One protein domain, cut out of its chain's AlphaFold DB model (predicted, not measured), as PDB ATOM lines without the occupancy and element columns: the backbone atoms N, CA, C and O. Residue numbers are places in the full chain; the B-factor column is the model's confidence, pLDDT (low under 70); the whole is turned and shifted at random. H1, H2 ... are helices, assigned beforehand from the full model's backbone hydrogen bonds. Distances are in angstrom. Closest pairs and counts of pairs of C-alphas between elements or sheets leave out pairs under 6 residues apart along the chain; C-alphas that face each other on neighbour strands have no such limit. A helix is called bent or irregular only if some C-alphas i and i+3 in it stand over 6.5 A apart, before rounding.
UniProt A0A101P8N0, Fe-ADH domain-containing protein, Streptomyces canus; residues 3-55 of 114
ATOM      1  N   PHE A   3     155.702 133.818 134.712       78.12
ATOM      2  CA  PHE A   3     154.963 132.685 135.276       78.12
ATOM      3  C   PHE A   3     153.655 132.377 134.534       78.12
ATOM      4  O   PHE A   3     153.490 131.267 134.048       78.12
ATOM      5  N   ALA A   4     152.778 133.367 134.340       80.00
ATOM      6  CA  ALA A   4     151.533 133.169 133.593       80.00
ATOM      7  C   ALA A   4     151.768 132.722 132.134       80.00
ATOM      8  O   ALA A   4     151.024 131.895 131.617       80.00
ATOM      9  N   ALA A   5     152.819 133.232 131.481       77.88
ATOM     10  CA  ALA A   5     153.152 132.878 130.101       77.88
ATOM     11  C   ALA A   5     153.722 131.453 129.986       77.88
ATOM     12  O   ALA A   5     153.333 130.710 129.091       77.88
ATOM     13  N   VAL A   6     154.597 131.049 130.914       78.94
ATOM     14  CA  VAL A   6     155.128 129.678 130.979       78.94
ATOM     15  C   VAL A   6     154.016 128.690 131.316       78.94
ATOM     16  O   VAL A   6     153.913 127.657 130.668       78.94
ATOM     17  N   THR A   7     153.143 129.019 132.272       81.31
ATOM     18  CA  THR A   7     151.980 128.188 132.605       81.31
ATOM     19  C   THR A   7     151.064 128.018 131.397       81.31
ATOM     20  O   THR A   7     150.684 126.895 131.098       81.31
ATOM     21  N   ALA A   8     150.780 129.087 130.643       81.50
ATOM     22  CA  ALA A   8     149.986 128.997 129.416       81.50
ATOM     23  C   ALA A   8     150.649 128.130 128.334       81.50
ATOM     24  O   ALA A   8     149.973 127.369 127.649       81.50
ATOM     25  N   PHE A   9     151.973 128.222 128.190       78.56
ATOM     26  CA  PHE A   9     152.732 127.402 127.247       78.56
ATOM     27  C   PHE A   9     152.723 125.914 127.631       78.56
ATOM     28  O   PHE A   9     152.620 125.045 126.768       78.56
ATOM     29  N   SER A  10     152.817 125.618 128.926       78.62
ATOM     30  CA  SER A  10     152.904 124.252 129.446       78.62
ATOM     31  C   SER A  10     151.546 123.587 129.683       78.62
ATOM     32  O   SER A  10     151.482 122.357 129.712       78.62
ATOM     33  N   ALA A  11     150.474 124.367 129.852       81.81
ATOM     34  CA  ALA A  11     149.144 123.876 130.208       81.81
ATOM     35  C   ALA A  11     148.608 122.781 129.269       81.81
ATOM     36  O   ALA A  11     148.242 121.726 129.788       81.81
ATOM     37  N   PRO A  12     148.666 122.919 127.926       81.06
ATOM     38  CA  PRO A  12     148.136 121.899 127.014       81.06
ATOM     39  C   PRO A  12     148.846 120.539 127.098       81.06
ATOM     40  O   PRO A  12     148.300 119.523 126.682       81.06
ATOM     41  N   ALA A  13     150.078 120.492 127.616       79.81
ATOM     42  CA  ALA A  13     150.833 119.246 127.755       79.81
ATOM     43  C   ALA A  13     150.633 118.554 129.112       79.81
ATOM     44  O   ALA A  13     151.095 117.429 129.298       79.81
ATOM     45  N   ALA A  14     149.993 119.222 130.076       83.69
ATOM     46  CA  ALA A  14     149.812 118.709 131.432       83.69
ATOM     47  C   ALA A  14     148.532 119.249 132.094       83.69
ATOM     48  O   ALA A  14     148.557 119.635 133.263       83.69
ATOM     49  N   GLU A  15     147.420 119.264 131.354       86.69
ATOM     50  CA  GLU A  15     146.149 119.878 131.767       86.69
ATOM     51  C   GLU A  15     145.694 119.413 133.154       86.69
ATOM     52  O   GLU A  15     145.418 120.245 134.007       86.69
ATOM     53  N   SER A  16     145.731 118.105 133.431       86.69
ATOM     54  CA  SER A  16     145.347 117.539 134.734       86.69
ATOM     55  C   SER A  16     146.159 118.112 135.907       86.69
ATOM     56  O   SER A  16     145.595 118.492 136.929       86.69
ATOM     57  N   ARG A  17     147.480 118.289 135.744       87.62
ATOM     58  CA  ARG A  17     148.333 118.859 136.804       87.62
ATOM     59  C   ARG A  17     148.008 120.328 137.054       87.62
ATOM     60  O   ARG A  17     148.005 120.774 138.198       87.62
ATOM     61  N   TYR A  18     147.753 121.084 135.990       88.19
ATOM     62  CA  TYR A  18     147.381 122.492 136.105       88.19
ATOM     63  C   TYR A  18     145.942 122.672 136.601       88.19
ATOM     64  O   TYR A  18     145.677 123.626 137.326       88.19
ATOM     65  N   ALA A  19     145.042 121.737 136.305       87.62
ATOM     66  CA  ALA A  19     143.696 121.698 136.856       87.62
ATOM     67  C   ALA A  19     143.710 121.493 138.375       87.62
ATOM     68  O   ALA A  19     143.031 122.220 139.097       87.62
ATOM     69  N   ASP A  20     144.546 120.582 138.877       89.88
ATOM     70  CA  ASP A  20     144.725 120.386 140.318       89.88
ATOM     71  C   ASP A  20     145.263 121.651 140.996       89.88
ATOM     72  O   ASP A  20     144.762 122.062 142.045       89.88
ATOM     73  N   CYS A  21     146.228 122.333 140.367       87.94
ATOM     74  CA  CYS A  21     146.697 123.635 140.840       87.94
ATOM     75  C   CYS A  21     145.580 124.693 140.834       87.94
ATOM     76  O   CYS A  21     145.481 125.473 141.779       87.94
ATOM     77  N   ALA A  22     144.732 124.716 139.802       89.44
ATOM     78  CA  ALA A  22     143.607 125.641 139.698       89.44
ATOM     79  C   ALA A  22     142.588 125.433 140.822       89.44
ATOM     80  O   ALA A  22     142.150 126.400 141.444       89.44
ATOM     81  N   ARG A  23     142.241 124.174 141.110       89.81
ATOM     82  CA  ARG A  23     141.315 123.799 142.188       89.81
ATOM     83  C   ARG A  23     141.905 124.129 143.558       89.81
ATOM     84  O   ARG A  23     141.245 124.773 144.366       89.81
ATOM     85  N   ALA A  24     143.177 123.795 143.788       90.50
ATOM     86  CA  ALA A  24     143.873 124.118 145.035       90.50
ATOM     87  C   ALA A  24     143.971 125.633 145.294       90.50
ATOM     88  O   ALA A  24     143.906 126.069 146.442       90.50
ATOM     89  N   LEU A  25     144.105 126.438 144.234       86.38
ATOM     90  CA  LEU A  25     144.113 127.901 144.310       86.38
ATOM     91  C   LEU A  25     142.700 128.504 144.448       86.38
ATOM     92  O   LEU A  25     142.567 129.700 144.695       86.38
ATOM     93  N   GLY A  26     141.642 127.705 144.274       89.00
ATOM     94  CA  GLY A  26     140.256 128.180 144.234       89.00
ATOM     95  C   GLY A  26     139.890 128.920 142.941       89.00
ATOM     96  O   GLY A  26     138.882 129.621 142.901       89.00
ATOM     97  N   ALA A  27     140.696 128.781 141.887       88.56
ATOM     98  CA  ALA A  27     140.453 129.378 140.572       88.56
ATOM     99  C   ALA A  27     139.476 128.554 139.709       88.56
ATOM    100  O   ALA A  27     138.880 129.084 138.769       88.56
ATOM    101  N   ALA A  28     139.294 127.266 140.015       91.50
ATOM    102  CA  ALA A  28     138.381 126.362 139.313       91.50
ATOM    103  C   ALA A  28     137.560 125.521 140.298       91.50
ATOM    104  O   ALA A  28     137.998 125.264 141.419       91.50
ATOM    105  N   ALA A  29     136.373 125.091 139.870       88.56
ATOM    106  CA  ALA A  29     135.525 124.191 140.640       88.56
ATOM    107  C   ALA A  29     135.904 122.722 140.393       88.56
ATOM    108  O   ALA A  29     136.430 122.371 139.337       88.56
ATOM    109  N   ASP A  30     135.554 121.835 141.327       86.38
ATOM    110  CA  ASP A  30     135.827 120.394 141.196       86.38
ATOM    111  C   ASP A  30     135.118 119.748 139.993       86.38
ATOM    112  O   ASP A  30     135.588 118.749 139.458       86.38
ATOM    113  N   GLY A  31     133.998 120.330 139.549       89.50
ATOM    114  CA  GLY A  31     133.253 119.880 138.370       89.50
ATOM    115  C   GLY A  31     133.744 120.453 137.037       89.50
ATOM    116  O   GLY A  31     133.237 120.041 135.994       89.50
ATOM    117  N   ASP A  32     134.688 121.402 137.048       90.38
ATOM    118  CA  ASP A  32     135.264 121.943 135.815       90.38
ATOM    119  C   ASP A  32     136.183 120.892 135.164       90.38
ATOM    120  O   ASP A  32     136.933 120.184 135.847       90.38
ATOM    121  N   SER A  33     136.139 120.797 133.828       93.00
ATOM    122  CA  SER A  33     137.055 119.934 133.073       93.00
ATOM    123  C   SER A  33     138.501 120.392 133.250       93.00
ATOM    124  O   SER A  33     138.756 121.575 133.466       93.00
ATOM    125  N   ASP A  34     139.460 119.475 133.110       90.25
ATOM    126  CA  ASP A  34     140.873 119.809 133.315       90.25
ATOM    127  C   ASP A  34     141.363 120.916 132.368       90.25
ATOM    128  O   ASP A  34     142.057 121.831 132.805       90.25
ATOM    129  N   ALA A  35     140.921 120.900 131.108       88.19
ATOM    130  CA  ALA A  35     141.201 121.966 130.149       88.19
ATOM    131  C   ALA A  35     140.652 123.329 130.619       88.19
ATOM    132  O   ALA A  35     141.379 124.319 130.651       88.19
ATOM    133  N   LEU A  36     139.389 123.375 131.064       89.00
ATOM    134  CA  LEU A  36     138.776 124.610 131.560       89.00
ATOM    135  C   LEU A  36     139.451 125.102 132.848       89.00
ATOM    136  O   LEU A  36     139.656 126.301 133.028       89.00
ATOM    137  N   ALA A  37     139.798 124.186 133.751       90.38
ATOM    138  CA  ALA A  37     140.477 124.501 134.998       90.38
ATOM    139  C   ALA A  37     141.895 125.045 134.745       90.38
ATOM    140  O   ALA A  37     142.283 126.042 135.358       90.38
ATOM    141  N   ALA A  38     142.642 124.460 133.805       88.69
ATOM    142  CA  ALA A  38     143.955 124.950 133.396       88.69
ATOM    143  C   ALA A  38     143.879 126.352 132.758       88.69
ATOM    144  O   ALA A  38     144.682 127.223 133.103       88.69
ATOM    145  N   ASP A  39     142.879 126.616 131.913       87.69
ATOM    146  CA  ASP A  39     142.645 127.952 131.348       87.69
ATOM    147  C   ASP A  39     142.313 128.982 132.437       87.69
ATOM    148  O   ASP A  39     142.867 130.087 132.456       87.69
ATOM    149  N   ARG A  40     141.459 128.614 133.402       89.00
ATOM    150  CA  ARG A  40     141.136 129.482 134.546       89.00
ATOM    151  C   ARG A  40     142.342 129.772 135.425       89.00
ATOM    152  O   ARG A  40     142.458 130.888 135.927       89.00
ATOM    153  N   LEU A  41     143.255 128.816 135.586       88.75
ATOM    154  CA  LEU A  41     144.516 129.058 136.280       88.75
ATOM    155  C   LEU A  41     145.345 130.122 135.560       88.75
ATOM    156  O   LEU A  41     145.825 131.052 136.204       88.75
ATOM    157  N   VAL A  42     145.509 130.013 134.239       88.06
ATOM    158  CA  VAL A  42     146.261 131.003 133.449       88.06
ATOM    159  C   VAL A  42     145.661 132.396 133.618       88.06
ATOM    160  O   VAL A  42     146.402 133.358 133.832       88.06
ATOM    161  N   GLU A  43     144.334 132.509 133.575       87.44
ATOM    162  CA  GLU A  43     143.650 133.790 133.739       87.44
ATOM    163  C   GLU A  43     143.798 134.355 135.157       87.44
ATOM    164  O   GLU A  43     144.169 135.518 135.326       87.44
ATOM    165  N   ALA A  44     143.632 133.520 136.187       87.12
ATOM    166  CA  ALA A  44     143.854 133.921 137.573       87.12
ATOM    167  C   ALA A  44     145.289 134.424 137.798       87.12
ATOM    168  O   ALA A  44     145.503 135.430 138.473       87.12
ATOM    169  N   LEU A  45     146.286 133.777 137.186       87.19
ATOM    170  CA  LEU A  45     147.682 134.209 137.262       87.19
ATOM    171  C   LEU A  45     147.943 135.526 136.527       87.19
ATOM    172  O   LEU A  45     148.787 136.308 136.972       87.19
ATOM    173  N   ARG A  46     147.246 135.787 135.415       83.62
ATOM    174  CA  ARG A  46     147.310 137.078 134.716       83.62
ATOM    175  C   ARG A  46     146.706 138.188 135.565       83.62
ATOM    176  O   ARG A  46     147.379 139.202 135.742       83.62
ATOM    177  N   SER A  47     145.516 137.969 136.128       84.88
ATOM    178  CA  SER A  47     144.877 138.914 137.052       84.88
ATOM    179  C   SER A  47     145.780 139.193 138.247       84.88
ATOM    180  O   SER A  47     146.084 140.344 138.528       84.88
ATOM    181  N   LEU A  48     146.336 138.151 138.871       85.12
ATOM    182  CA  LEU A  48     147.243 138.307 140.007       85.12
ATOM    183  C   LEU A  48     148.505 139.102 139.643       85.12
ATOM    184  O   LEU A  48     148.966 139.930 140.423       85.12
ATOM    185  N   CYS A  49     149.076 138.885 138.452       83.12
ATOM    186  CA  CYS A  49     150.211 139.683 137.987       83.12
ATOM    187  C   CYS A  49     149.848 141.165 137.798       83.12
ATOM    188  O   CYS A  49     150.717 142.012 137.989       83.12
ATOM    189  N   GLN A  50     148.607 141.470 137.410       80.69
ATOM    190  CA  GLN A  50     148.112 142.842 137.277       80.69
ATOM    191  C   GLN A  50     147.834 143.468 138.649       80.69
ATOM    192  O   GLN A  50     148.284 144.580 138.901       80.69
ATOM    193  N   ASP A  51     147.171 142.742 139.551       83.88
ATOM    194  CA  ASP A  51     146.826 143.212 140.901       83.88
ATOM    195  C   ASP A  51     148.067 143.518 141.750       83.88
ATOM    196  O   ASP A  51     148.056 144.426 142.580       83.88
ATOM    197  N   LEU A  52     149.149 142.768 141.531       83.88
ATOM    198  CA  LEU A  52     150.432 142.959 142.208       83.88
ATOM    199  C   LEU A  52     151.357 143.962 141.500       83.88
ATOM    200  O   LEU A  52     152.523 144.062 141.882       83.88
ATOM    201  N   ASP A  53     150.878 144.666 140.464       79.00
ATOM    202  CA  ASP A  53     151.663 145.603 139.648       79.00
ATOM    203  C   ASP A  53     153.018 145.002 139.210       79.00
ATOM    204  O   ASP A  53     154.072 145.648 139.250       79.00
ATOM    205  N   VAL A  54     153.021 143.724 138.802       76.12
ATOM    206  CA  VAL A  54     154.250 143.047 138.378       76.12
ATOM    207  C   VAL A  54     154.752 143.704 137.096       76.12
ATOM    208  O   VAL A  54     154.215 143.474 136.011       76.12
ATOM    209  N   ALA A  55     155.813 144.498 137.232       70.88
ATOM    210  CA  ALA A  55     156.422 145.267 136.157       70.88
ATOM    211  C   ALA A  55     156.746 144.395 134.935       70.88
ATOM    212  O   ALA A  55     157.250 143.285 135.066       70.88
TER     213      ALA A  55
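Overview. This is residues 3 to 55 of the 114 residues of the protein "Fe-ADH domain-containing protein" of Streptomyces canus (UniProt A0A101P8N0). Look for one long helix, H3, with a shorter helix, H1, side by side with it and running the opposite way, and a third helix, H2, slanting across the first part of H3. H2 follows H1 after a sharp turn at residue 14, and residues 25 to 33 then lead back to the beginning of H3. You have 53 printed residues with three named helices, in the order H1, H2, H3, and no named strand; the class is all helix. The whole is compact, with a radius of gyration of the C-alphas of 10.6 A, yet elongated in outline, spanning 33 by 21 by 13 A.

Arrangement. Start at the first printed residue with H1, residues 3 to 13, and then look at H3, residues 34 to 51. These two touch, and their closest C-alphas, those of Ala 4 and Leu 45, are 5.4 A apart. Their lines stand at a shallow tilt of 6 degrees, and they run opposite ways. Go on to H2, residues 15 to 24, which is close to H1 but not clearly touching it: their closest C-alphas, those of Ala 11 and Tyr 18, are 6.3 A apart. H1 and H2 run opposite ways at a steep tilt of 49 degrees. H2 touches H3, which meets it with residues 34 to 41 alone; the closest C-alphas, those of Ala 19 and Ala 37, are 4.7 A apart. H2 and H3 run the same way at a steep tilt of 55 degrees. Along the backbones of H2 and H3 you will find every O i to N i+4 pair within hydrogen-bond range, and in H1 5 of 7.

Along the chain. Find C-alpha 3 at (154.963, 132.685, 135.276); from there H1 runs 15.9 A to C-alpha 13. H1 is irregular: C-alphas 9 and 12 are 7.2 A apart, and its line is a rough one. H2 begins at C-alpha 15, at (146.149, 119.878, 131.767), and its first and last C-alphas are 14.1 A apart. Find C-alpha 34 at (140.873, 119.809, 133.315); from there H3, the longest helix with 18 residues, runs 25.3 A to C-alpha 51 at (146.826, 143.212, 140.901).

Size, cuts and confidence. The two C-alphas farthest apart, those of Gly 31 and Ala 55, are 34.4 A apart, while the first and last printed C-alphas, those of Phe 3 and Ala 55, are 12.7 A apart. The link from H1 to H2 is tight, with 1 residue, and the link from H2 to H3 is short, with 9. The printed part has no cut. In the B-factor column you will find a mean pLDDT of the printed part of 85.3, and no printed residue is under 70.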